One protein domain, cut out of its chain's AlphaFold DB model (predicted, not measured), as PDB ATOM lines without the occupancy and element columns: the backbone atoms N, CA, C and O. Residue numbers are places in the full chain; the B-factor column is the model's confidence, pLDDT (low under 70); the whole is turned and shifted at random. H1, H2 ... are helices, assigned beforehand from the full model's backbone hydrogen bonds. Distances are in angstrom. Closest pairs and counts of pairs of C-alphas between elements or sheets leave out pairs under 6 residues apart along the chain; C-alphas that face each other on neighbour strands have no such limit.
ATOM      1  N   ARG A 393     156.097 166.655 132.721       85.94
ATOM      2  CA  ARG A 393     155.385 165.370 132.768       85.94
ATOM      3  C   ARG A 393     153.908 165.587 133.099       85.94
ATOM      4  O   ARG A 393     153.548 166.538 133.786       85.94
ATOM      5  N   PHE A 394     153.054 164.639 132.702       88.88
ATOM      6  CA  PHE A 394     151.626 164.657 133.053       88.88
ATOM      7  C   PHE A 394     151.389 164.775 134.568       88.88
ATOM      8  O   PHE A 394     150.470 165.465 134.996       88.88
ATOM      9  N   ILE A 395     152.247 164.159 135.387       90.81
ATOM     10  CA  ILE A 395     152.168 164.261 136.851       90.81
ATOM     11  C   ILE A 395     152.402 165.708 137.307       90.81
ATOM     12  O   ILE A 395     151.602 166.223 138.079       90.81
ATOM     13  N   SER A 396     153.431 166.387 136.785       89.69
ATOM     14  CA  SER A 396     153.699 167.802 137.083       89.69
ATOM     15  C   SER A 396     152.523 168.691 136.678       89.69
ATOM     16  O   SER A 396     152.104 169.545 137.453       89.69
ATOM     17  N   PHE A 397     151.919 168.422 135.516       90.62
ATOM     18  CA  PHE A 397     150.696 169.095 135.080       90.62
ATOM     19  C   PHE A 397     149.538 168.913 136.065       90.62
ATOM     20  O   PHE A 397     148.928 169.893 136.494       90.62
ATOM     21  N   VAL A 398     149.242 167.675 136.466       90.12
ATOM     22  CA  VAL A 398     148.164 167.391 137.424       90.12
ATOM     23  C   VAL A 398     148.449 168.031 138.784       90.12
ATOM     24  O   VAL A 398     147.520 168.547 139.404       90.12
ATOM     25  N   CYS A 399     149.704 168.048 139.234       93.19
ATOM     26  CA  CYS A 399     150.109 168.707 140.474       93.19
ATOM     27  C   CYS A 399     149.928 170.227 140.412       93.19
ATOM     28  O   CYS A 399     149.376 170.793 141.352       93.19
ATOM     29  N   ASP A 400     150.307 170.888 139.316       90.81
ATOM     30  CA  ASP A 400     150.136 172.339 139.164       90.81
ATOM     31  C   ASP A 400     148.656 172.726 139.070       90.81
ATOM     32  O   ASP A 400     148.203 173.689 139.694       90.81
ATOM     33  N   VAL A 401     147.868 171.949 138.325       90.00
ATOM     34  CA  VAL A 401     146.417 172.145 138.216       90.00
ATOM     35  C   VAL A 401     145.738 171.891 139.562       90.00
ATOM     36  O   VAL A 401     144.956 172.718 140.030       90.00
ATOM     37  N   GLY A 402     146.065 170.779 140.221       89.69
ATOM     38  CA  GLY A 402     145.555 170.427 141.544       89.69
ATOM     39  C   GLY A 402     145.958 171.439 142.615       89.69
ATOM     40  O   GLY A 402     145.125 171.813 143.438       89.69
ATOM     41  N   GLY A 403     147.192 171.942 142.565       90.69
ATOM     42  CA  GLY A 403     147.702 172.996 143.437       90.69
ATOM     43  C   GLY A 403     146.935 174.303 143.261       90.69
ATOM     44  O   GLY A 403     146.499 174.886 144.251       90.69
ATOM     45  N   ASN A 404     146.661 174.716 142.020       88.12
ATOM     46  CA  ASN A 404     145.847 175.902 141.742       88.12
ATOM     47  C   ASN A 404     144.396 175.728 142.219       88.12
ATOM     48  O   ASN A 404     143.844 176.625 142.856       88.12
ATOM     49  N   PHE A 405     143.767 174.576 141.974       87.44
ATOM     50  CA  PHE A 405     142.412 174.309 142.471       87.44
ATOM     51  C   PHE A 405     142.345 174.260 144.005       87.44
ATOM     52  O   PHE A 405     141.419 174.820 144.603       87.44
ATOM     53  N   GLY A 406     143.339 173.644 144.643       89.62
ATOM     54  CA  GLY A 406     143.465 173.581 146.096       89.62
ATOM     55  C   GLY A 406     143.691 174.958 146.721       89.62
ATOM     56  O   GLY A 406     143.016 175.301 147.688       89.62
ATOM     57  N   LEU A 407     144.573 175.775 146.143       88.44
ATOM     58  CA  LEU A 407     144.921 177.100 146.659       88.44
ATOM     59  C   LEU A 407     143.793 178.124 146.468       88.44
ATOM     60  O   LEU A 407     143.439 178.826 147.413       88.44
ATOM     61  N   PHE A 408     143.213 178.219 145.265       84.31
ATOM     62  CA  PHE A 408     142.229 179.265 144.950       84.31
ATOM     63  C   PHE A 408     140.806 178.922 145.381       84.31
ATOM     64  O   PHE A 408     140.039 179.827 145.714       84.31
ATOM     65  N   LEU A 409     140.431 177.641 145.351       83.69
ATOM     66  CA  LEU A 409     139.059 177.211 145.629       83.69
ATOM     67  C   LEU A 409     138.939 176.342 146.887       83.69
ATOM     68  O   LEU A 409     137.818 176.046 147.299       83.69
ATOM     69  N   GLY A 410     140.052 175.916 147.496       87.81
ATOM     70  CA  GLY A 410     140.023 174.935 148.586       87.81
ATOM     71  C   GLY A 410     139.465 173.580 148.142       87.81
ATOM     72  O   GLY A 410     138.996 172.803 148.974       87.81
ATOM     73  N   LEU A 411     139.440 173.316 146.828       85.56
ATOM     74  CA  LEU A 411     138.867 172.100 146.269       85.56
ATOM     75  C   LEU A 411     139.920 171.001 146.256       85.56
ATOM     76  O   LEU A 411     140.983 171.139 145.659       85.56
ATOM     77  N   SER A 412     139.585 169.883 146.887       90.81
ATOM     78  CA  SER A 412     140.309 168.625 146.726       90.81
ATOM     79  C   SER A 412     139.590 167.733 145.714       90.81
ATOM     80  O   SER A 412     138.414 167.950 145.404       90.81
ATOM     81  N   ILE A 413     140.254 166.671 145.250       84.94
ATOM     82  CA  ILE A 413     139.628 165.676 144.367       84.94
ATOM     83  C   ILE A 413     138.372 165.053 145.005       84.94
ATOM     84  O   ILE A 413     137.366 164.842 144.334       84.94
ATOM     85  N   LEU A 414     138.383 164.866 146.330       86.88
ATOM     86  CA  LEU A 414     137.233 164.383 147.095       86.88
ATOM     87  C   LEU A 414     136.074 165.380 147.060       86.88
ATOM     88  O   LEU A 414     134.916 164.985 146.957       86.88
ATOM     89  N   THR A 415     136.376 166.678 147.103       86.12
ATOM     90  CA  THR A 415     135.364 167.735 147.017       86.12
ATOM     91  C   THR A 415     134.696 167.737 145.643       86.12
ATOM     92  O   THR A 415     133.484 167.916 145.552       86.12
ATOM     93  N   VAL A 416     135.454 167.471 144.575       83.62
ATOM     94  CA  VAL A 416     134.903 167.320 143.220       83.62
ATOM     95  C   VAL A 416     133.964 166.117 143.142       83.62
ATOM     96  O   VAL A 416     132.860 166.260 142.621       83.62
ATOM     97  N   PHE A 417     134.339 164.967 143.714       86.69
ATOM     98  CA  PHE A 417     133.447 163.803 143.781       86.69
ATOM     99  C   PHE A 417     132.170 164.093 144.576       86.69
ATOM    100  O   PHE A 417     131.084 163.780 144.102       86.69
ATOM    101  N   GLN A 418     132.266 164.775 145.720       87.25
ATOM    102  CA  GLN A 418     131.095 165.176 146.512       87.25
ATOM    103  C   GLN A 418     130.158 166.125 145.750       87.25
ATOM    104  O   GLN A 418     128.929 166.003 145.828       87.25
ATOM    105  N   ILE A 419     130.720 167.079 144.999       84.94
ATOM    106  CA  ILE A 419     129.942 167.958 144.119       84.94
ATOM    107  C   ILE A 419     129.296 167.128 143.004       84.94
ATOM    108  O   ILE A 419     128.110 167.300 142.736       84.94
ATOM    109  N   GLY A 420     130.037 166.195 142.402       85.50
ATOM    110  CA  GLY A 420     129.543 165.275 141.380       85.50
ATOM    111  C   GLY A 420     128.362 164.435 141.868       85.50
ATOM    112  O   GLY A 420     127.315 164.435 141.228       85.50
ATOM    113  N   GLU A 421     128.476 163.803 143.035       89.94
ATOM    114  CA  GLU A 421     127.384 163.063 143.679       89.94
ATOM    115  C   GLU A 421     126.163 163.955 143.907       89.94
ATOM    116  O   GLU A 421     125.038 163.583 143.568       89.94
ATOM    117  N   SER A 422     126.381 165.171 144.411       85.25
ATOM    118  CA  SER A 422     125.306 166.138 144.646       85.25
ATOM    119  C   SER A 422     124.595 166.531 143.347       85.25
ATOM    120  O   SER A 422     123.367 166.626 143.319       85.25
ATOM    121  N   VAL A 423     125.345 166.731 142.258       85.12
ATOM    122  CA  VAL A 423     124.807 167.041 140.926       85.12
ATOM    123  C   VAL A 423     124.056 165.846 140.343       85.12
ATOM    124  O   VAL A 423     122.974 166.036 139.791       85.12
ATOM    125  N   ILE A 424     124.575 164.625 140.494       91.31
ATOM    126  CA  ILE A 424     123.922 163.397 140.022       91.31
ATOM    127  C   ILE A 424     122.588 163.203 140.740       91.31
ATOM    128  O   ILE A 424     121.562 163.039 140.079       91.31
ATOM    129  N   VAL A 425     122.571 163.289 142.074       91.12
ATOM    130  CA  VAL A 425     121.339 163.187 142.872       91.12
ATOM    131  C   VAL A 425     120.345 164.269 142.451       91.12
ATOM    132  O   VAL A 425     119.181 163.972 142.185       91.12
ATOM    133  N   TYR A 426     120.807 165.512 142.299       87.00
ATOM    134  CA  TYR A 426     119.970 166.622 141.851       87.00
ATOM    135  C   TYR A 426     119.379 166.399 140.451       87.00
ATOM    136  O   TYR A 426     118.187 166.641 140.224       87.00
ATOM    137  N   ALA A 427     120.188 165.938 139.497       87.62
ATOM    138  CA  ALA A 427     119.743 165.632 138.143       87.62
ATOM    139  C   ALA A 427     118.701 164.509 138.159       87.62
ATOM    140  O   ALA A 427     117.657 164.631 137.515       87.62
ATOM    141  N   PHE A 428     118.933 163.465 138.956       93.06
ATOM    142  CA  PHE A 428     118.020 162.338 139.103       93.06
ATOM    143  C   PHE A 428     116.674 162.766 139.699       93.06
ATOM    144  O   PHE A 428     115.618 162.406 139.175       93.06
ATOM    145  N   GLU A 429     116.678 163.601 140.740       91.19
ATOM    146  CA  GLU A 429     115.453 164.176 141.304       91.19
ATOM    147  C   GLU A 429     114.723 165.076 140.308       91.19
ATOM    148  O   GLU A 429     113.495 165.020 140.192       91.19
ATOM    149  N   LEU A 499     137.725 182.569 138.061       86.25
ATOM    150  CA  LEU A 499     138.203 183.098 136.779       86.25
ATOM    151  C   LEU A 499     139.734 183.088 136.701       86.25
ATOM    152  O   LEU A 499     140.281 182.645 135.693       86.25
ATOM    153  N   ALA A 500     140.421 183.511 137.766       84.25
ATOM    154  CA  ALA A 500     141.880 183.469 137.843       84.25
ATOM    155  C   ALA A 500     142.414 182.027 137.767       84.25
ATOM    156  O   ALA A 500     143.296 181.740 136.959       84.25
ATOM    157  N   CYS A 501     141.821 181.107 138.534       87.94
ATOM    158  CA  CYS A 501     142.171 179.687 138.527       87.94
ATOM    159  C   CYS A 501     141.937 179.045 137.148       87.94
ATOM    160  O   CYS A 501     142.788 178.307 136.649       87.94
ATOM    161  N   SER A 502     140.825 179.375 136.485       87.44
ATOM    162  CA  SER A 502     140.516 178.870 135.140       87.44
ATOM    163  C   SER A 502     141.491 179.409 134.097       87.44
ATOM    164  O   SER A 502     141.929 178.655 133.233       87.44
ATOM    165  N   TYR A 503     141.871 180.688 134.193       89.69
ATOM    166  CA  TYR A 503     142.874 181.285 133.315       89.69
ATOM    167  C   TYR A 503     144.243 180.619 133.485       89.69
ATOM    168  O   TYR A 503     144.846 180.221 132.495       89.69
ATOM    169  N   GLN A 504     144.707 180.432 134.723       88.25
ATOM    170  CA  GLN A 504     145.976 179.748 134.990       88.25
ATOM    171  C   GLN A 504     145.949 178.284 134.549       88.25
ATOM    172  O   GLN A 504     146.909 177.807 133.958       88.25
ATOM    173  N   THR A 505     144.847 177.571 134.786       88.25
ATOM    174  CA  THR A 505     144.689 176.180 134.337       88.25
ATOM    175  C   THR A 505     144.713 176.089 132.815       88.25
ATOM    176  O   THR A 505     145.362 175.205 132.267       88.25
ATOM    177  N   TYR A 506     144.047 177.018 132.125       90.19
ATOM    178  CA  TYR A 506     144.068 177.108 130.667       90.19
ATOM    179  C   TYR A 506     145.472 177.414 130.132       90.19
ATOM    180  O   TYR A 506     145.919 176.761 129.197       90.19
ATOM    181  N   ASP A 507     146.183 178.357 130.749       87.94
ATOM    182  CA  ASP A 507     147.560 178.700 130.388       87.94
ATOM    183  C   ASP A 507     148.510 177.507 130.583       87.94
ATOM    184  O   ASP A 507     149.241 177.138 129.668       87.94
ATOM    185  N   ARG A 508     148.416 176.808 131.723       87.56
ATOM    186  CA  ARG A 508     149.194 175.587 131.998       87.56
ATOM    187  C   ARG A 508     148.823 174.424 131.087       87.56
ATOM    188  O   ARG A 508     149.704 173.666 130.700       87.56
ATOM    189  N   LEU A 509     147.550 174.284 130.723       87.75
ATOM    190  CA  LEU A 509     147.106 173.291 129.750       87.75
ATOM    191  C   LEU A 509     147.657 173.611 128.362       87.75
ATOM    192  O   LEU A 509     148.169 172.715 127.708       87.75
ATOM    193  N   ASN A 510     147.607 174.868 127.925       85.38
ATOM    194  CA  ASN A 510     148.211 175.281 126.660       85.38
ATOM    195  C   ASN A 510     149.720 175.070 126.666       85.38
ATOM    196  O   ASN A 510     150.255 174.560 125.690       85.38
ATOM    197  N   PHE A 511     150.390 175.395 127.770       81.69
ATOM    198  CA  PHE A 511     151.804 175.110 127.961       81.69
ATOM    199  C   PHE A 511     152.070 173.601 127.857       81.69
ATOM    200  O   PHE A 511     152.871 173.188 127.028       81.69
ATOM    201  N   PHE A 512     151.323 172.755 128.573       83.56
ATOM    202  CA  PHE A 512     151.422 171.292 128.483       83.56
ATOM    203  C   PHE A 512     151.177 170.764 127.060       83.56
ATOM    204  O   PHE A 512     151.962 169.964 126.559       83.56
ATOM    205  N   LEU A 513     150.127 171.241 126.384       82.38
ATOM    206  CA  LEU A 513     149.779 170.849 125.015       82.38
ATOM    207  C   LEU A 513     150.766 171.385 123.972       82.38
ATOM    208  O   LEU A 513     150.891 170.796 122.901       82.38
ATOM    209  N   SER A 514     151.460 172.485 124.270       72.56
ATOM    210  CA  SER A 514     152.543 172.999 123.429       72.56
ATOM    211  C   SER A 514     153.811 172.149 123.520       72.56
ATOM    212  O   SER A 514     154.608 172.186 122.591       72.56
ATOM    213  N   GLY A 515     153.956 171.355 124.590       70.88
ATOM    214  CA  GLY A 515     155.086 170.457 124.822       70.88
ATOM    215  C   GLY A 515     156.396 171.210 125.072       70.88
ATOM    216  O   GLY A 515     157.246 171.145 124.193       70.88
ATOM    217  N   PRO A 516     156.567 171.895 126.226       63.34
ATOM    218  CA  PRO A 516     157.616 172.883 126.488       63.34
ATOM    219  C   PRO A 516     159.006 172.281 126.884       63.34
ATOM    220  O   PRO A 516     159.087 171.126 127.287       63.34
ATOM    221  N   SER A 517     160.114 173.028 126.678       61.31
ATOM    222  CA  SER A 517     161.548 172.654 126.677       61.31
ATOM    223  C   SER A 517     162.279 173.597 127.567       61.31
ATOM    224  O   SER A 517     162.206 174.821 127.417       61.31
TER     225      SER A 517
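What this domain is: This is residues 393 to 429 and 499 to 517 of the 705 residues of an uncharacterized protein of Strigamia maritima (UniProt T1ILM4). Two helices, H1 and H3, lie side by side and run opposite ways, and a third, H2, sticks out from this pair with residues 414 to 429 as a free arm; without this arm the body spans 30 by 20 by 12 A. The printed part has 56 residues with three named helices, in the order H1, H2, H3, and no named strand; its class is all helix. It is loose, with a radius of gyration of the C-alphas of 14.0 A, and spans 49 by 21 by 20 A.

Where its parts are: H1, residues 394 to 409, begins at C-alpha 394 (151.626, 164.657, 133.053) and is 21.8 A long. H2, residues 413 to 429, is 24.4 A long and ends at C-alpha 429 (115.453, 164.176, 141.304). H3, residues 499 to 514, is 22.0 A long and ends at C-alpha 514 (152.543, 172.999, 123.429).

How they stand to each other: H1 and H3 touch, closest at the C-alphas of Val 401 and Thr 505, 5.9 A apart, at a shallow tilt of 7 degrees, opposite ways. H1 and H2 are only just apart, their closest C-alphas 8.1 A from each other; H2 and H3 are apart. In H1, H2 and H3 every O i to N i+4 pair is within hydrogen-bond range.

The domain as a whole: The C-alphas farthest apart, of Glu 429 and Ser 517, are 49.1 A apart. Residues 430 to 498 are not printed; C-alphas 429 and 499 are 29.9 A apart across this cut. The H1 to H2 link is tight. Residues 516 to 517 have pLDDT under 70.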